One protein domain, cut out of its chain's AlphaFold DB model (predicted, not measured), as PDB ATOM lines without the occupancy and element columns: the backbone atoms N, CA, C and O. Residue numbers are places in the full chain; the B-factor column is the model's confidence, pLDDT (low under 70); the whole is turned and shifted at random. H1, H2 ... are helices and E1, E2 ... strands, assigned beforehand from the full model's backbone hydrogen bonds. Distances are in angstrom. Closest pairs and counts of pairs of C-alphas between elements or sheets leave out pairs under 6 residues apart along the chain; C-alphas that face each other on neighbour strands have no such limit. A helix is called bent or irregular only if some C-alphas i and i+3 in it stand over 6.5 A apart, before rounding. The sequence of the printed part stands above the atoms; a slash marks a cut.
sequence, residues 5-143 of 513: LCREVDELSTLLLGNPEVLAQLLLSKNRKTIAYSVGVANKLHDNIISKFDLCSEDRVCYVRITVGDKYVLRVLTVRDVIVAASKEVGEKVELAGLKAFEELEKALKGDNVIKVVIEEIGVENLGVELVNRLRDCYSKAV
ATOM      1  N   LEU A   5     125.846 135.160  74.338       72.00
ATOM      2  CA  LEU A   5     125.316 133.875  74.819       72.00
ATOM      3  C   LEU A   5     125.062 132.940  73.633       72.00
ATOM      4  O   LEU A   5     124.514 133.384  72.627       72.00
ATOM      5  N   CYS A   6     125.436 131.665  73.738       79.94
ATOM      6  CA  CYS A   6     125.126 130.675  72.707       79.94
ATOM      7  C   CYS A   6     123.636 130.288  72.723       79.94
ATOM      8  O   CYS A   6     123.065 130.062  73.790       79.94
ATOM      9  N   ARG A   7     123.018 130.110  71.546       69.19
ATOM     10  CA  ARG A   7     121.647 129.581  71.392       69.19
ATOM     11  C   ARG A   7     121.358 128.315  72.198       69.19
ATOM     12  O   ARG A   7     120.260 128.154  72.717       69.19
ATOM     13  N   GLU A   8     122.326 127.411  72.264       78.75
ATOM     14  CA  GLU A   8     122.191 126.106  72.918       78.75
ATOM     15  C   GLU A   8     122.624 126.149  74.391       78.75
ATOM     16  O   GLU A   8     122.834 125.099  74.987       78.75
ATOM     17  N   VAL A   9     122.759 127.339  74.997       82.50
ATOM     18  CA  VAL A   9     123.308 127.488  76.355       82.50
ATOM     19  C   VAL A   9     122.575 126.645  77.390       82.50
ATOM     20  O   VAL A   9     123.232 126.109  78.272       82.50
ATOM     21  N   ASP A  10     121.253 126.482  77.306       81.31
ATOM     22  CA  ASP A  10     120.508 125.658  78.264       81.31
ATOM     23  C   ASP A  10     120.908 124.181  78.147       81.31
ATOM     24  O   ASP A  10     121.314 123.567  79.134       81.31
ATOM     25  N   GLU A  11     120.885 123.639  76.929       84.25
ATOM     26  CA  GLU A  11     121.227 122.241  76.653       84.25
ATOM     27  C   GLU A  11     122.709 121.952  76.932       84.25
ATOM     28  O   GLU A  11     123.046 120.995  77.632       84.25
ATOM     29  N   LEU A  12     123.601 122.822  76.451       88.50
ATOM     30  CA  LEU A  12     125.039 122.713  76.668       88.50
ATOM     31  C   LEU A  12     125.403 122.909  78.138       88.50
ATOM     32  O   LEU A  12     126.332 122.263  78.610       88.50
ATOM     33  N   SER A  13     124.667 123.718  78.904       89.81
ATOM     34  CA  SER A  13     124.891 123.819  80.351       89.81
ATOM     35  C   SER A  13     124.527 122.541  81.078       89.81
ATOM     36  O   SER A  13     125.298 122.094  81.927       89.81
ATOM     37  N   THR A  14     123.395 121.920  80.742       87.56
ATOM     38  CA  THR A  14     123.032 120.612  81.300       87.56
ATOM     39  C   THR A  14     124.078 119.560  80.935       87.56
ATOM     40  O   THR A  14     124.495 118.792  81.798       87.56
ATOM     41  N   LEU A  15     124.550 119.553  79.690       88.44
ATOM     42  CA  LEU A  15     125.468 118.532  79.195       88.44
ATOM     43  C   LEU A  15     126.919 118.720  79.669       88.44
ATOM     44  O   LEU A  15     127.571 117.739  80.004       88.44
ATOM     45  N   LEU A  16     127.432 119.952  79.717       88.81
ATOM     46  CA  LEU A  16     128.831 120.247  80.065       88.81
ATOM     47  C   LEU A  16     129.050 120.473  81.560       88.81
ATOM     48  O   LEU A  16     130.091 120.095  82.089       88.81
ATOM     49  N   LEU A  17     128.107 121.142  82.229       89.06
ATOM     50  CA  LEU A  17     128.244 121.548  83.632       89.06
ATOM     51  C   LEU A  17     127.287 120.790  84.556       89.06
ATOM     52  O   LEU A  17     127.575 120.643  85.739       89.06
ATOM     53  N   GLY A  18     126.161 120.306  84.027       83.88
ATOM     54  CA  GLY A  18     125.195 119.488  84.759       83.88
ATOM     55  C   GLY A  18     125.521 117.991  84.773       83.88
ATOM     56  O   GLY A  18     125.013 117.287  85.643       83.88
ATOM     57  N   ASN A  19     126.368 117.501  83.857       86.44
ATOM     58  CA  ASN A  19     126.829 116.112  83.824       86.44
ATOM     59  C   ASN A  19     128.223 115.988  84.481       86.44
ATOM     60  O   ASN A  19     129.207 116.473  83.910       86.44
ATOM     61  N   PRO A  20     128.343 115.321  85.647       85.19
ATOM     62  CA  PRO A  20     129.613 115.195  86.365       85.19
ATOM     63  C   PRO A  20     130.720 114.491  85.574       85.19
ATOM     64  O   PRO A  20     131.888 114.845  85.730       85.19
ATOM     65  N   GLU A  21     130.382 113.521  84.720       86.94
ATOM     66  CA  GLU A  21     131.367 112.777  83.926       86.94
ATOM     67  C   GLU A  21     131.985 113.662  82.842       86.94
ATOM     68  O   GLU A  21     133.207 113.706  82.696       86.94
ATOM     69  N   VAL A  22     131.154 114.425  82.128       87.44
ATOM     70  CA  VAL A  22     131.606 115.354  81.079       87.44
ATOM     71  C   VAL A  22     132.412 116.499  81.690       87.44
ATOM     72  O   VAL A  22     133.483 116.849  81.187       87.44
ATOM     73  N   LEU A  23     131.955 117.043  82.821       87.69
ATOM     74  CA  LEU A  23     132.695 118.067  83.553       87.69
ATOM     75  C   LEU A  23     134.059 117.543  84.025       87.69
ATOM     76  O   LEU A  23     135.060 118.253  83.926       87.69
ATOM     77  N   ALA A  24     134.128 116.300  84.508       87.06
ATOM     78  CA  ALA A  24     135.389 115.676  84.896       87.06
ATOM     79  C   ALA A  24     136.327 115.493  83.693       87.06
ATOM     80  O   ALA A  24     137.499 115.854  83.790       87.06
ATOM     81  N   GLN A  25     135.828 115.012  82.549       87.69
ATOM     82  CA  GLN A  25     136.617 114.879  81.313       87.69
ATOM     83  C   GLN A  25     137.234 116.212  80.876       87.69
ATOM     84  O   GLN A  25     138.411 116.255  80.499       87.69
ATOM     85  N   LEU A  26     136.461 117.297  80.983       86.19
ATOM     86  CA  LEU A  26     136.925 118.646  80.687       86.19
ATOM     87  C   LEU A  26     138.009 119.099  81.678       86.19
ATOM     88  O   LEU A  26     139.097 119.502  81.274       86.19
ATOM     89  N   LEU A  27     137.749 118.999  82.984       85.75
ATOM     90  CA  LEU A  27     138.664 119.497  84.020       85.75
ATOM     91  C   LEU A  27     139.955 118.674  84.162       85.75
ATOM     92  O   LEU A  27     140.943 119.201  84.686       85.75
ATOM     93  N   LEU A  28     139.952 117.420  83.697       86.12
ATOM     94  CA  LEU A  28     141.104 116.513  83.653       86.12
ATOM     95  C   LEU A  28     141.923 116.627  82.350       86.12
ATOM     96  O   LEU A  28     142.843 115.831  82.143       86.12
ATOM     97  N   SER A  29     141.628 117.595  81.471       82.06
ATOM     98  CA  SER A  29     142.490 117.891  80.316       82.06
ATOM     99  C   SER A  29     143.934 118.156  80.753       82.06
ATOM    100  O   SER A  29     144.205 118.916  81.686       82.06
ATOM    101  N   LYS A  30     144.878 117.532  80.035       78.19
ATOM    102  CA  LYS A  30     146.321 117.743  80.222       78.19
ATOM    103  C   LYS A  30     146.768 119.121  79.718       78.19
ATOM    104  O   LYS A  30     147.826 119.596  80.121       78.19
ATOM    105  N   ASN A  31     145.960 119.774  78.881       80.75
ATOM    106  CA  ASN A  31     146.213 121.093  78.307       80.75
ATOM    107  C   ASN A  31     145.430 122.179  79.055       80.75
ATOM    108  O   ASN A  31     144.607 122.886  78.474       80.75
ATOM    109  N   ARG A  32     145.686 122.309  80.360       86.69
ATOM    110  CA  ARG A  32     145.033 123.291  81.234       86.69
ATOM    111  C   ARG A  32     146.023 124.346  81.721       86.69
ATOM    112  O   ARG A  32     147.102 124.011  82.206       86.69
ATOM    113  N   LYS A  33     145.651 125.623  81.618       87.75
ATOM    114  CA  LYS A  33     146.478 126.765  82.036       87.75
ATOM    115  C   LYS A  33     145.642 127.813  82.763       87.75
ATOM    116  O   LYS A  33     144.680 128.332  82.210       87.75
ATOM    117  N   THR A  34     146.048 128.206  83.966       88.12
ATOM    118  CA  THR A  34     145.419 129.333  84.670       88.12
ATOM    119  C   THR A  34     145.768 130.654  83.987       88.12
ATOM    120  O   THR A  34     146.942 131.000  83.856       88.12
ATOM    121  N   ILE A  35     144.746 131.393  83.551       83.50
ATOM    122  CA  ILE A  35     144.875 132.700  82.888       83.50
ATOM    123  C   ILE A  35     144.828 133.822  83.919       83.50
ATOM    124  O   ILE A  35     145.591 134.786  83.837       83.50
ATOM    125  N   ALA A  36     143.912 133.718  84.882       84.81
ATOM    126  CA  ALA A  36     143.713 134.753  85.879       84.81
ATOM    127  C   ALA A  36     143.213 134.183  87.205       84.81
ATOM    128  O   ALA A  36     142.456 133.211  87.263       84.81
ATOM    129  N   TYR A  37     143.624 134.859  88.270       90.00
ATOM    130  CA  TYR A  37     143.141 134.658  89.623       90.00
ATOM    131  C   TYR A  37     142.845 136.026  90.229       90.00
ATOM    132  O   TYR A  37     143.670 136.938  90.143       90.00
ATOM    133  N   SER A  38     141.667 136.205  90.815       87.44
ATOM    134  CA  SER A  38     141.281 137.480  91.429       87.44
ATOM    135  C   SER A  38     140.376 137.261  92.633       87.44
ATOM    136  O   SER A  38     139.535 136.365  92.635       87.44
ATOM    137  N   VAL A  39     140.547 138.090  93.661       90.06
ATOM    138  CA  VAL A  39     139.692 138.119  94.854       90.06
ATOM    139  C   VAL A  39     139.375 139.573  95.168       90.06
ATOM    140  O   VAL A  39     140.281 140.401  95.207       90.06
ATOM    141  N   GLY A  40     138.102 139.897  95.373       88.88
ATOM    142  CA  GLY A  40     137.688 141.270  95.647       88.88
ATOM    143  C   GLY A  40     136.191 141.487  95.484       88.88
ATOM    144  O   GLY A  40     135.425 140.539  95.344       88.88
ATOM    145  N   VAL A  41     135.777 142.753  95.517       86.56
ATOM    146  CA  VAL A  41     134.372 143.143  95.331       86.56
ATOM    147  C   VAL A  41     133.999 143.026  93.853       86.56
ATOM    148  O   VAL A  41     134.740 143.502  92.990       86.56
ATOM    149  N   ALA A  42     132.867 142.386  93.566       82.81
ATOM    150  CA  ALA A  42     132.488 141.970  92.221       82.81
ATOM    151  C   ALA A  42     132.389 143.125  91.215       82.81
ATOM    152  O   ALA A  42     133.033 143.061  90.168       82.81
ATOM    153  N   ASN A  43     131.701 144.217  91.559       79.69
ATOM    154  CA  ASN A  43     131.592 145.391  90.685       79.69
ATOM    155  C   ASN A  43     132.949 146.024  90.316       79.69
ATOM    156  O   ASN A  43     133.118 146.499  89.197       79.69
ATOM    157  N   LYS A  44     133.944 145.982  91.212       82.38
ATOM    158  CA  LYS A  44     135.307 146.486  90.957       82.38
ATOM    159  C   LYS A  44     136.119 145.557  90.060       82.38
ATOM    160  O   LYS A  44     137.079 145.998  89.434       82.38
ATOM    161  N   LEU A  45     135.768 144.274  90.024       79.75
ATOM    162  CA  LEU A  45     136.437 143.264  89.206       79.75
ATOM    163  C   LEU A  45     135.731 143.015  87.869       79.75
ATOM    164  O   LEU A  45     136.340 142.400  86.999       79.75
ATOM    165  N   HIS A  46     134.498 143.498  87.692       76.38
ATOM    166  CA  HIS A  46     133.636 143.243  86.535       76.38
ATOM    167  C   HIS A  46     134.363 143.405  85.194       76.38
ATOM    168  O   HIS A  46     134.490 142.441  84.443       76.38
ATOM    169  N   ASP A  47     134.913 144.588  84.917       73.19
ATOM    170  CA  ASP A  47     135.538 144.867  83.619       73.19
ATOM    171  C   ASP A  47     136.840 144.086  83.417       73.19
ATOM    172  O   ASP A  47     137.137 143.645  82.306       73.19
ATOM    173  N   ASN A  48     137.584 143.844  84.502       76.38
ATOM    174  CA  ASN A  48     138.783 143.012  84.461       76.38
ATOM    175  C   ASN A  48     138.405 141.570  84.107       76.38
ATOM    176  O   ASN A  48     138.919 141.043  83.129       76.38
ATOM    177  N   ILE A  49     137.446 140.967  84.814       74.81
ATOM    178  CA  ILE A  49     136.950 139.611  84.538       74.81
ATOM    179  C   ILE A  49     136.446 139.511  83.097       74.81
ATOM    180  O   ILE A  49     136.837 138.586  82.387       74.81
ATOM    181  N   ILE A  50     135.645 140.483  82.644       72.19
ATOM    182  CA  ILE A  50     135.100 140.466  81.288       72.19
ATOM    183  C   ILE A  50     136.219 140.485  80.244       72.19
ATOM    184  O   ILE A  50     136.220 139.657  79.337       72.19
ATOM    185  N   SER A  51     137.213 141.361  80.412       72.62
ATOM    186  CA  SER A  51     138.349 141.471  79.485       72.62
ATOM    187  C   SER A  51     139.179 140.187  79.359       72.62
ATOM    188  O   SER A  51     139.908 140.019  78.384       72.62
ATOM    189  N   LYS A  52     139.091 139.272  80.336       75.50
ATOM    190  CA  LYS A  52     139.833 138.006  80.329       75.50
ATOM    191  C   LYS A  52     139.137 136.889  79.554       75.50
ATOM    192  O   LYS A  52     139.834 135.954  79.170       75.50
ATOM    193  N   PHE A  53     137.832 136.974  79.284       67.19
ATOM    194  CA  PHE A  53     137.142 135.949  78.485       67.19
ATOM    195  C   PHE A  53     137.626 135.913  77.023       67.19
ATOM    196  O   PHE A  53     137.625 134.852  76.407       67.19
ATOM    197  N   ASP A  54     138.140 137.031  76.500       63.41
ATOM    198  CA  ASP A  54     138.687 137.134  75.137       63.41
ATOM    199  C   ASP A  54     140.122 136.615  74.977       63.41
ATOM    200  O   ASP A  54     140.650 136.577  73.867       63.41
ATOM    201  N   LEU A  55     140.779 136.206  76.064       65.94
ATOM    202  CA  LEU A  55     142.174 135.758  76.009       65.94
ATOM    203  C   LEU A  55     142.337 134.294  75.582       65.94
ATOM    204  O   LEU A  55     143.471 133.841  75.421       65.94
ATOM    205  N   CYS A  56     141.238 133.555  75.424       65.81
ATOM    206  CA  CYS A  56     141.273 132.154  75.026       65.81
ATOM    207  C   CYS A  56     141.507 131.991  73.516       65.81
ATOM    208  O   CYS A  56     140.891 132.662  72.686       65.81
ATOM    209  N   SER A  57     142.409 131.072  73.170       65.31
ATOM    210  CA  SER A  57     142.724 130.699  71.786       65.31
ATOM    211  C   SER A  57     141.536 130.032  71.065       65.31
ATOM    212  O   SER A  57     140.638 129.495  71.706       65.31
ATOM    213  N   GLU A  58     141.515 130.070  69.722       60.28
ATOM    214  CA  GLU A  58     140.370 129.627  68.889       60.28
ATOM    215  C   GLU A  58     139.941 128.165  69.106       60.28
ATOM    216  O   GLU A  58     138.768 127.844  68.937       60.28
ATOM    217  N   ASP A  59     140.867 127.296  69.519       67.19
ATOM    218  CA  ASP A  59     140.632 125.862  69.735       67.19
ATOM    219  C   ASP A  59     140.505 125.471  71.218       67.19
ATOM    220  O   ASP A  59     140.632 124.297  71.579       67.19
ATOM    221  N   ARG A  60     140.285 126.444  72.108       81.25
ATOM    222  CA  ARG A  60     140.194 126.216  73.555       81.25
ATOM    223  C   ARG A  60     138.973 126.891  74.159       81.25
ATOM    224  O   ARG A  60     138.385 127.801  73.579       81.25
ATOM    225  N   VAL A  61     138.602 126.439  75.354       86.94
ATOM    226  CA  VAL A  61     137.537 127.056  76.149       86.94
ATOM    227  C   VAL A  61     138.103 127.726  77.388       86.94
ATOM    228  O   VAL A  61     139.025 127.225  78.034       86.94
ATOM    229  N   CYS A  62     137.509 128.855  77.740       88.75
ATOM    230  CA  CYS A  62     137.739 129.541  78.997       88.75
ATOM    231  C   CYS A  62     136.758 128.972  80.025       88.75
ATOM    232  O   CYS A  62     135.550 129.184  79.936       88.75
ATOM    233  N   TYR A  63     137.276 128.236  81.000       91.25
ATOM    234  CA  TYR A  63     136.531 127.781  82.160       91.25
ATOM    235  C   TYR A  63     136.703 128.774  83.305       91.25
ATOM    236  O   TYR A  63     137.813 129.042  83.769       91.25
ATOM    237  N   VAL A  64     135.588 129.325  83.769       90.69
ATOM    238  CA  VAL A  64     135.558 130.357  84.796       90.69
ATOM    239  C   VAL A  64     134.754 129.879  85.984       90.69
ATOM    240  O   VAL A  64     133.578 129.543  85.873       90.69
ATOM    241  N   ARG A  65     135.401 129.876  87.145       93.31
ATOM    242  CA  ARG A  65     134.793 129.537  88.426       93.31
ATOM    243  C   ARG A  65     134.750 130.775  89.305       93.31
ATOM    244  O   ARG A  65     135.795 131.300  89.689       93.31
ATOM    245  N   ILE A  66     133.546 131.209  89.656       92.88
ATOM    246  CA  ILE A  66     133.295 132.368  90.512       92.88
ATOM    247  C   ILE A  66     132.652 131.874  91.802       92.88
ATOM    248  O   ILE A  66     131.548 131.345  91.803       92.88
ATOM    249  N   THR A  67     133.354 132.034  92.914       94.25
ATOM    250  CA  THR A  67     132.856 131.700  94.252       94.25
ATOM    251  C   THR A  67     132.335 132.976  94.900       94.25
ATOM    252  O   THR A  67     133.090 133.944  95.003       94.25
ATOM    253  N   VAL A  68     131.063 132.998  95.300       90.94
ATOM    254  CA  VAL A  68     130.400 134.175  95.881       90.94
ATOM    255  C   VAL A  68     130.223 133.961  97.386       90.94
ATOM    256  O   VAL A  68     129.228 133.383  97.831       90.94
ATOM    257  N   GLY A  69     131.206 134.412  98.174       82.75
ATOM    258  CA  GLY A  69     131.309 134.076  99.602       82.75
ATOM    259  C   GLY A  69     131.187 132.564  99.855       82.75
ATOM    260  O   GLY A  69     131.639 131.769  99.037       82.75
ATOM    261  N   ASP A  70     130.501 132.182 100.936       78.44
ATOM    262  CA  ASP A  70     130.170 130.778 101.252       78.44
ATOM    263  C   ASP A  70     128.792 130.347 100.710       78.44
ATOM    264  O   ASP A  70     128.259 129.307 101.090       78.44
ATOM    265  N   LYS A  71     128.161 131.168  99.859       84.75
ATOM    266  CA  LYS A  71     126.758 130.972  99.464       84.75
ATOM    267  C   LYS A  71     126.613 130.001  98.298       84.75
ATOM    268  O   LYS A  71     125.795 129.089  98.360       84.75
ATOM    269  N   TYR A  72     127.344 130.243  97.212       93.44
ATOM    270  CA  TYR A  72     127.233 129.467  95.978       93.44
ATOM    271  C   TYR A  72     128.439 129.669  95.056       93.44
ATOM    272  O   TYR A  72     129.206 130.631  95.179       93.44
ATOM    273  N   VAL A  73     128.581 128.756  94.099       94.31
ATOM    274  CA  VAL A  73     129.593 128.788  93.044       94.31
ATOM    275  C   VAL A  73     128.897 128.937  91.700       94.31
ATOM    276  O   VAL A  73     127.936 128.236  91.407       94.31
ATOM    277  N   LEU A  74     129.391 129.840  90.865       94.06
ATOM    278  CA  LEU A  74     129.016 129.942  89.464       94.06
ATOM    279  C   LEU A  74     130.136 129.360  88.607       94.06
ATOM    280  O   LEU A  74     131.308 129.710  88.793       94.06
ATOM    281  N   ARG A  75     129.782 128.492  87.662       94.31
ATOM    282  CA  ARG A  75     130.695 128.012  86.621       94.31
ATOM    283  C   ARG A  75     130.236 128.533  85.279       94.31
ATOM    284  O   ARG A  75     129.045 128.526  84.989       94.31
ATOM    285  N   VAL A  76     131.183 128.974  84.469       91.56
ATOM    286  CA  VAL A  76     130.931 129.524  83.142       91.56
ATOM    287  C   VAL A  76     131.956 128.941  82.188       91.56
ATOM    288  O   VAL A  76     133.143 128.899  82.503       91.56
ATOM    289  N   LEU A  77     131.500 128.491  81.028       90.12
ATOM    290  CA  LEU A  77     132.349 128.110  79.909       90.12
ATOM    291  C   LEU A  77     132.155 129.108  78.787       90.12
ATOM    292  O   LEU A  77     131.017 129.380  78.396       90.12
ATOM    293  N   THR A  78     133.256 129.623  78.252       85.19
ATOM    294  CA  THR A  78     133.228 130.533  77.108       85.19
ATOM    295  C   THR A  78     134.130 130.059  75.979       85.19
ATOM    296  O   THR A  78     135.160 129.420  76.200       85.19
ATOM    297  N   VAL A  79     133.724 130.390  74.757       80.94
ATOM    298  CA  VAL A  79     134.546 130.345  73.547       80.94
ATOM    299  C   VAL A  79     134.708 131.798  73.119       80.94
ATOM    300  O   VAL A  79     133.743 132.420  72.670       80.94
ATOM    301  N   ARG A  80     135.910 132.360  73.321       75.06
ATOM    302  CA  ARG A  80     136.141 133.818  73.274       75.06
ATOM    303  C   ARG A  80     135.153 134.545  74.211       75.06
ATOM    304  O   ARG A  80     134.918 134.085  75.330       75.06
ATOM    305  N   ASP A  81     134.520 135.621  73.752       70.25
ATOM    306  CA  ASP A  81     133.475 136.372  74.460       70.25
ATOM    307  C   ASP A  81     132.068 135.742  74.426       70.25
ATOM    308  O   ASP A  81     131.118 136.352  74.929       70.25
ATOM    309  N   VAL A  82     131.899 134.547  73.850       77.50
ATOM    310  CA  VAL A  82     130.610 133.838  73.814       77.50
ATOM    311  C   VAL A  82     130.543 132.824  74.954       77.50
ATOM    312  O   VAL A  82     131.285 131.848  74.977       77.50
ATOM    313  N   ILE A  83     129.617 133.019  75.887       84.62
ATOM    314  CA  ILE A  83     129.256 132.049  76.919       84.62
ATOM    315  C   ILE A  83     128.484 130.904  76.280       84.62
ATOM    316  O   ILE A  83     127.424 131.091  75.681       84.62
ATOM    317  N   VAL A  84     129.009 129.702  76.465       87.62
ATOM    318  CA  VAL A  84     128.466 128.475  75.890       87.62
ATOM    319  C   VAL A  84     127.744 127.629  76.931       87.62
ATOM    320  O   VAL A  84     126.782 126.944  76.605       87.62
ATOM    321  N   ALA A  85     128.158 127.718  78.194       90.69
ATOM    322  CA  ALA A  85     127.464 127.082  79.303       90.69
ATOM    323  C   ALA A  85     127.638 127.882  80.598       90.69
ATOM    324  O   ALA A  85     128.686 128.489  80.828       90.69
ATOM    325  N   ALA A  86     126.623 127.855  81.457       93.25
ATOM    326  CA  ALA A  86     126.645 128.436  82.792       93.25
ATOM    327  C   ALA A  86     125.898 127.541  83.792       93.25
ATOM    328  O   ALA A  86     124.845 126.985  83.476       93.25
ATOM    329  N   SER A  87     126.410 127.420  85.014       95.06
ATOM    330  CA  SER A  87     125.730 126.739  86.119       95.06
ATOM    331  C   SER A  87     125.907 127.486  87.437       95.06
ATOM    332  O   SER A  87     126.894 128.196  87.639       95.06
ATOM    333  N   LYS A  88     124.931 127.330  88.335       94.94
ATOM    334  CA  LYS A  88     124.974 127.784  89.727       94.94
ATOM    335  C   LYS A  88     124.868 126.571  90.638       94.94
ATOM    336  O   LYS A  88     123.902 125.815  90.561       94.94
ATOM    337  N   GLU A  89     125.847 126.421  91.512       93.25
ATOM    338  CA  GLU A  89     125.972 125.339  92.480       93.25
ATOM    339  C   GLU A  89     125.807 125.887  93.896       93.25
ATOM    340  O   GLU A  89     126.489 126.837  94.283       93.25
ATOM    341  N   VAL A  90     124.932 125.264  94.683       90.94
ATOM    342  CA  VAL A  90     124.809 125.508  96.125       90.94
ATOM    343  C   VAL A  90     125.213 124.220  96.835       90.94
ATOM    344  O   VAL A  90     124.573 123.179  96.672       90.94
ATOM    345  N   GLY A  91     126.313 124.268  97.588       84.62
ATOM    346  CA  GLY A  91     126.969 123.054  98.077       84.62
ATOM    347  C   GLY A  91     127.493 122.208  96.912       84.62
ATOM    348  O   GLY A  91     128.229 122.710  96.069       84.62
ATOM    349  N   GLU A  92     127.098 120.934  96.856       78.69
ATOM    350  CA  GLU A  92     127.507 119.984  95.803       78.69
ATOM    351  C   GLU A  92     126.444 119.782  94.708       78.69
ATOM    352  O   GLU A  92     126.602 118.928  93.836       78.69
ATOM    353  N   LYS A  93     125.341 120.540  94.741       84.50
ATOM    354  CA  LYS A  93     124.234 120.389  93.789       84.50
ATOM    355  C   LYS A  93     124.167 121.565  92.826       84.50
ATOM    356  O   LYS A  93     124.160 122.719  93.251       84.50
ATOM    357  N   VAL A  94     124.039 121.258  91.536       88.12
ATOM    358  CA  VAL A  94     123.689 122.238  90.501       88.12
ATOM    359  C   VAL A  94     122.216 122.614  90.679       88.12
ATOM    360  O   VAL A  94     121.331 121.787  90.478       88.12
ATOM    361  N   GLU A  95     121.957 123.850  91.096       90.88
ATOM    362  CA  GLU A  95     120.610 124.388  91.322       90.88
ATOM    363  C   GLU A  95     120.042 125.010  90.041       90.88
ATOM    364  O   GLU A  95     118.875 124.809  89.706       90.88
ATOM    365  N   LEU A  96     120.876 125.753  89.305       89.62
ATOM    366  CA  LEU A  96     120.506 126.392  88.044       89.62
ATOM    367  C   LEU A  96     121.530 126.049  86.964       89.62
ATOM    368  O   LEU A  96     122.726 125.953  87.233       89.62
ATOM    369  N   ALA A  97     121.057 125.946  85.729       89.12
ATOM    370  CA  ALA A  97     121.875 125.788  84.536       89.12
ATOM    371  C   ALA A  97     121.346 126.708  83.428       89.12
ATOM    372  O   ALA A  97     120.193 127.152  83.482       89.12
ATOM    373  N   GLY A  98     122.188 127.005  82.444       83.31
ATOM    374  CA  GLY A  98     121.782 127.729  81.249       83.31
ATOM    375  C   GLY A  98     121.528 129.208  81.501       83.31
ATOM    376  O   GLY A  98     122.231 129.860  82.281       83.31
ATOM    377  N   LEU A  99     120.493 129.742  80.857       75.62
ATOM    378  CA  LEU A  99     120.141 131.159  80.908       75.62
ATOM    379  C   LEU A  99     119.893 131.643  82.346       75.62
ATOM    380  O   LEU A  99     120.360 132.712  82.726       75.62
ATOM    381  N   LYS A 100     119.233 130.834  83.182       81.56
ATOM    382  CA  LYS A 100     118.955 131.198  84.585       81.56
ATOM    383  C   LYS A 100     120.230 131.326  85.423       81.56
ATOM    384  O   LYS A 100     120.317 132.194  86.286       81.56
ATOM    385  N   ALA A 101     121.224 130.473  85.174       86.12
ATOM    386  CA  ALA A 101     122.521 130.575  85.839       86.12
ATOM    387  C   ALA A 101     123.319 131.786  85.333       86.12
ATOM    388  O   ALA A 101     123.986 132.458  86.120       86.12
ATOM    389  N   PHE A 102     123.210 132.101  84.040       81.62
ATOM    390  CA  PHE A 102     123.798 133.306  83.457       81.62
ATOM    391  C   PHE A 102     123.204 134.601  84.046       81.62
ATOM    392  O   PHE A 102     123.945 135.524  84.377       81.62
ATOM    393  N   GLU A 103     121.891 134.665  84.272       78.88
ATOM    394  CA  GLU A 103     121.266 135.824  84.927       78.88
ATOM    395  C   GLU A 103     121.794 136.030  86.359       78.88
ATOM    396  O   GLU A 103     122.048 137.157  86.790       78.88
ATOM    397  N   GLU A 104     121.997 134.945  87.107       86.81
ATOM    398  CA  GLU A 104     122.582 134.998  88.452       86.81
ATOM    399  C   GLU A 104     124.058 135.414  88.431       86.81
ATOM    400  O   GLU A 104     124.506 136.127  89.332       86.81
ATOM    401  N   LEU A 105     124.800 135.027  87.392       85.62
ATOM    402  CA  LEU A 105     126.155 135.511  87.138       85.62
ATOM    403  C   LEU A 105     126.180 137.026  86.931       85.62
ATOM    404  O   LEU A 105     126.965 137.708  87.592       85.62
ATOM    405  N   GLU A 106     125.321 137.565  86.068       81.19
ATOM    406  CA  GLU A 106     125.260 139.012  85.840       81.19
ATOM    407  C   GLU A 106     124.937 139.779  87.126       81.19
ATOM    408  O   GLU A 106     125.577 140.792  87.423       81.19
ATOM    409  N   LYS A 107     123.977 139.288  87.919       83.69
ATOM    410  CA  LYS A 107     123.643 139.882  89.223       83.69
ATOM    411  C   LYS A 107     124.827 139.826  90.183       83.69
ATOM    412  O   LYS A 107     125.114 140.814  90.857       83.69
ATOM    413  N   ALA A 108     125.520 138.689  90.244       85.38
ATOM    414  CA  ALA A 108     126.669 138.510  91.123       85.38
ATOM    415  C   ALA A 108     127.811 139.466  90.763       85.38
ATOM    416  O   ALA A 108     128.379 140.076  91.666       85.38
ATOM    417  N   LEU A 109     128.105 139.631  89.467       82.25
ATOM    418  CA  LEU A 109     129.183 140.489  88.970       82.25
ATOM    419  C   LEU A 109     128.885 141.993  89.098       82.25
ATOM    420  O   LEU A 109     129.819 142.780  89.229       82.25
ATOM    421  N   LYS A 110     127.610 142.400  89.085       80.19
ATOM    422  CA  LYS A 110     127.190 143.807  89.257       80.19
ATOM    423  C   LYS A 110     127.004 144.221  90.723       80.19
ATOM    424  O   LYS A 110     126.896 145.411  91.004       80.19
ATOM    425  N   GLY A 111     126.941 143.264  91.648       81.56
ATOM    426  CA  GLY A 111     126.733 143.524  93.074       81.56
ATOM    427  C   GLY A 111     128.008 143.866  93.855       81.56
ATOM    428  O   GLY A 111     129.123 143.807  93.341       81.56
ATOM    429  N   ASP A 112     127.838 144.144  95.149       84.94
ATOM    430  CA  ASP A 112     128.932 144.401  96.103       84.94
ATOM    431  C   ASP A 112     129.440 143.127  96.801       84.94
ATOM    432  O   ASP A 112     130.083 143.173  97.852       84.94
ATOM    433  N   ASN A 113     129.144 141.953  96.242       84.44
ATOM    434  CA  ASN A 113     129.578 140.694  96.833       84.44
ATOM    435  C   ASN A 113     131.101 140.548  96.734       84.44
ATOM    436  O   ASN A 113     131.700 140.862  95.705       84.44
ATOM    437  N   VAL A 114     131.721 139.993  97.778       88.25
ATOM    438  CA  VAL A 114     133.109 139.531  97.690       88.25
ATOM    439  C   VAL A 114     133.125 138.226  96.904       88.25
ATOM    440  O   VAL A 114     132.480 137.247  97.288       88.25
ATOM    441  N   ILE A 115     133.862 138.226  95.799       92.44
ATOM    442  CA  ILE A 115     133.991 137.081  94.907       92.44
ATOM    443  C   ILE A 115     135.442 136.635  94.791       92.44
ATOM    444  O   ILE A 115     136.378 137.439  94.830       92.44
ATOM    445  N   LYS A 116     135.618 135.330  94.607       93.12
ATOM    446  CA  LYS A 116     136.875 134.710  94.188       93.12
ATOM    447  C   LYS A 116     136.687 134.145  92.791       93.12
ATOM    448  O   LYS A 116     135.813 133.307  92.584       93.12
ATOM    449  N   VAL A 117     137.513 134.584  91.852       92.00
ATOM    450  CA  VAL A 117     137.428 134.211  90.440       92.00
ATOM    451  C   VAL A 117     138.688 133.479  90.022       92.00
ATOM    452  O   VAL A 117     139.803 133.953  90.248       92.00
ATOM    453  N   VAL A 118     138.493 132.322  89.401       92.06
ATOM    454  CA  VAL A 118     139.541 131.522  88.771       92.06
ATOM    455  C   VAL A 118     139.167 131.357  87.305       92.06
ATOM    456  O   VAL A 118     138.072 130.880  87.013       92.06
ATOM    457  N   ILE A 119     140.054 131.775  86.406       90.06
ATOM    458  CA  ILE A 119     139.884 131.660  84.953       90.06
ATOM    459  C   ILE A 119     140.984 130.755  84.425       90.06
ATOM    460  O   ILE A 119     142.172 131.019  84.635       90.06
ATOM    461  N   GLU A 120     140.588 129.703  83.726       90.44
ATOM    462  CA  GLU A 120     141.484 128.693  83.185       90.44
ATOM    463  C   GLU A 120     141.175 128.456  81.716       90.44
ATOM    464  O   GLU A 120     140.024 128.296  81.328       90.44
ATOM    465  N   GLU A 121     142.218 128.415  80.901       89.56
ATOM    466  CA  GLU A 121     142.138 127.928  79.535       89.56
ATOM    467  C   GLU A 121     142.241 126.403  79.576       89.56
ATOM    468  O   GLU A 121     143.181 125.864  80.170       89.56
ATOM    469  N   ILE A 122     141.281 125.715  78.969       89.12
ATOM    470  CA  ILE A 122     141.208 124.256  78.949       89.12
ATOM    471  C   ILE A 122     141.090 123.779  77.501       89.12
ATOM    472  O   ILE A 122     140.291 124.302  76.719       89.12
ATOM    473  N   GLY A 123     141.898 122.783  77.144       85.50
ATOM    474  CA  GLY A 123     141.779 122.068  75.881       85.50
ATOM    475  C   GLY A 123     140.541 121.163  75.836       85.50
ATOM    476  O   GLY A 123     140.179 120.521  76.822       85.50
ATOM    477  N   VAL A 124     139.874 121.118  74.681       84.44
ATOM    478  CA  VAL A 124     138.642 120.335  74.472       84.44
ATOM    479  C   VAL A 124     138.890 118.971  73.821       84.44
ATOM    480  O   VAL A 124     137.942 118.291  73.448       84.44
ATOM    481  N   GLU A 125     140.144 118.529  73.706       81.19
ATOM    482  CA  GLU A 125     140.533 117.264  73.060       81.19
ATOM    483  C   GLU A 125     139.972 116.004  73.731       81.19
ATOM    484  O   GLU A 125     139.833 114.970  73.085       81.19
ATOM    485  N   ASN A 126     139.648 116.094  75.024       82.94
ATOM    486  CA  ASN A 126     139.039 115.002  75.779       82.94
ATOM    487  C   ASN A 126     137.518 114.926  75.588       82.94
ATOM    488  O   ASN A 126     136.899 113.965  76.043       82.94
ATOM    489  N   LEU A 127     136.912 115.938  74.961       81.44
ATOM    490  CA  LEU A 127     135.500 115.921  74.609       81.44
ATOM    491  C   LEU A 127     135.312 115.192  73.274       81.44
ATOM    492  O   LEU A 127     136.151 115.268  72.376       81.44
ATOM    493  N   GLY A 128     134.183 114.501  73.117       81.69
ATOM    494  CA  GLY A 128     133.829 113.873  71.844       81.69
ATOM    495  C   GLY A 128     133.753 114.893  70.698       81.69
ATOM    496  O   GLY A 128     133.342 116.037  70.899       81.69
ATOM    497  N   VAL A 129     134.108 114.462  69.480       82.56
ATOM    498  CA  VAL A 129     134.176 115.316  68.272       82.56
ATOM    499  C   VAL A 129     132.885 116.109  68.032       82.56
ATOM    500  O   VAL A 129     132.933 117.275  67.647       82.56
ATOM    501  N   GLU A 130     131.730 115.503  68.301       83.19
ATOM    502  CA  GLU A 130     130.421 116.152  68.186       83.19
ATOM    503  C   GLU A 130     130.297 117.386  69.092       83.19
ATOM    504  O   GLU A 130     129.894 118.458  68.643       83.19
ATOM    505  N   LEU A 131     130.707 117.263  70.355       83.31
ATOM    506  CA  LEU A 131     130.613 118.338  71.336       83.31
ATOM    507  C   LEU A 131     131.605 119.463  71.030       83.31
ATOM    508  O   LEU A 131     131.254 120.636  71.130       83.31
ATOM    509  N   VAL A 132     132.810 119.117  70.571       82.44
ATOM    510  CA  VAL A 132     133.802 120.091  70.090       82.44
ATOM    511  C   VAL A 132     133.251 120.900  68.912       82.44
ATOM    512  O   VAL A 132     133.383 122.124  68.888       82.44
ATOM    513  N   ASN A 133     132.584 120.246  67.959       80.19
ATOM    514  CA  ASN A 133     131.961 120.937  66.830       80.19
ATOM    515  C   ASN A 133     130.822 121.863  67.282       80.19
ATOM    516  O   ASN A 133     130.748 122.998  66.814       80.19
ATOM    517  N   ARG A 134     129.990 121.443  68.245       84.75
ATOM    518  CA  ARG A 134     128.939 122.299  68.829       84.75
ATOM    519  C   ARG A 134     129.511 123.541  69.526       84.75
ATOM    520  O   ARG A 134     129.003 124.642  69.325       84.75
ATOM    521  N   LEU A 135     130.600 123.392  70.286       80.62
ATOM    522  CA  LEU A 135     131.300 124.519  70.918       80.62
ATOM    523  C   LEU A 135     131.845 125.513  69.873       80.62
ATOM    524  O   LEU A 135     131.689 126.723  70.037       80.62
ATOM    525  N   ARG A 136     132.433 125.014  68.775       72.31
ATOM    526  CA  ARG A 136     132.920 125.843  67.653       72.31
ATOM    527  C   ARG A 136     131.787 126.588  66.943       72.31
ATOM    528  O   ARG A 136     131.924 127.765  66.605       72.31
ATOM    529  N   ASP A 137     130.650 125.927  66.763       73.75
ATOM    530  CA  ASP A 137     129.462 126.503  66.138       73.75
ATOM    531  C   ASP A 137     128.857 127.659  66.950       73.75
ATOM    532  O   ASP A 137     128.355 128.616  66.360       73.75
ATOM    533  N   CYS A 138     128.936 127.624  68.283       73.62
ATOM    534  CA  CYS A 138     128.424 128.702  69.134       73.62
ATOM    535  C   CYS A 138     129.061 130.064  68.815       73.62
ATOM    536  O   CYS A 138     128.353 131.067  68.738       73.62
ATOM    537  N   TYR A 139     130.376 130.118  68.573       63.38
ATOM    538  CA  TYR A 139     131.055 131.378  68.250       63.38
ATOM    539  C   TYR A 139     130.662 131.914  66.867       63.38
ATOM    540  O   TYR A 139     130.371 133.102  66.714       63.38
ATOM    541  N   SER A 140     130.589 131.037  65.860       57.44
ATOM    542  CA  SER A 140     130.221 131.428  64.492       57.44
ATOM    543  C   SER A 140     128.738 131.814  64.349       57.44
ATOM    544  O   SER A 140     128.379 132.561  63.430       57.44
ATOM    545  N   LYS A 141     127.871 131.344  65.261       55.25
ATOM    546  CA  LYS A 141     126.414 131.570  65.244       55.25
ATOM    547  C   LYS A 141     125.911 132.653  66.207       55.25
ATOM    548  O   LYS A 141     124.852 133.199  65.925       55.25
ATOM    549  N   ALA A 142     126.645 133.054  67.249       52.91
ATOM    550  CA  ALA A 142     126.166 134.017  68.261       52.91
ATOM    551  C   ALA A 142     125.784 135.422  67.727       52.91
ATOM    552  O   ALA A 142     125.056 136.158  68.385       52.91
ATOM    553  N   VAL A 143     126.216 135.814  66.520       48.25
ATOM    554  CA  VAL A 143     125.755 137.054  65.844       48.25
ATOM    555  C   VAL A 143     124.363 136.884  65.193       48.25
ATOM    556  O   VAL A 143     123.683 137.868  64.904       48.25
TER     557      VAL A 143
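AT A GLANCE: This is residues 5 to 143 of the 513 residues of the protein "Protein kinase family protein" of Ignisphaera aggregans (UniProt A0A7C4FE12). A twisted sheet of six strands runs through the middle, with H3 and H4 packed over one face and H1 standing up from the opposite face. H5 packs across the end of E3 and E4 where they join, and H2 only grazes the sheet. The printed part has 139 residues, with elements in the order H1 H2 E1 H3 E2 E3 E4 E5 H4 E6 H5; the class is mixed, helices and strands. The sheet's order is E1 E6 E2 E3 E4 E5, antiparallel throughout. The whole is compact, with a radius of gyration of the C-alphas of 13.8 A and spans of 40, 31 and 29 A.

HOW THE PARTS SIT: Start at residues 9 to 16, H1, which stands up from the sheet and lies only just over E4, residues 82 to 90, with 3 C-alphas falling on it; their closest C-alphas are Ser 13 and Ala 85, 4.3 A. H2, residues 20 to 27, and H1 touch only at the corner, and only just, with 3 pairs of C-alphas within 8 A; Leu 16 and Leu 23 are closest at 5.6 A. Next come edge strand E1, residues 32 to 41, H3, residues 42 to 53, and E2, residues 60 to 68: a split strand-helix-strand unit, its same-way strands separated by E6, residues 114 to 123, with a right-handed crossover. Within hydrogen-bond range are N 33 and O 121 of E1 and E6, 2.9 A, and N 63 and O 120 of E2 and E6, 2.8 A. E2, E3, residues 72 to 79, E4 and E5, residues 93 to 97, form a meander, each strand the antiparallel neighbour of the one before, in three hairpins; look for N 64 and O 76, 2.8 A, N 75 and O 87, 2.9 A, and N 88 and O 96, 2.8 A. H4, residues 99 to 110, runs across the strands on the same face as H3, at a height over the sheet of 7.6 A. H4 touches H3 with residues 108 to 110 alone, closest at the C-alphas of Ala 42 and Leu 109, 4.9 A, at a steep tilt of 57 degrees, opposite ways. At H5, residues 129 to 141, the C-alphas of Tyr 139 and Val 82 of E4 are closest, 6.1 A. Every O i to N i+4 pair is within hydrogen-bond range in H1, H2 and H4, but 5 of 8 in H3 and 7 of 9 in H5.

IN THESE COORDINATES: Find C-alpha 9 at (123.308, 127.488, 76.355), where H1 begins. E1 spans 26.6 A, E2 25.6 A, E3 23.6 A, E4 24.5 A and E6 29.3 A. H3 is irregular, with C-alphas 44 and 47 7.5 A apart. H4 spans 16.7 A and H5 18.3 A, ending at C-alpha 141, (126.414, 131.570, 65.244).

THE WHOLE: The farthest C-alphas, Asp 112 and Val 129, are 40.6 A apart. The printed part has no cut and no long link. Confidence is under 70 at residue 7, residues 53 to 59 and residues 139 to 143.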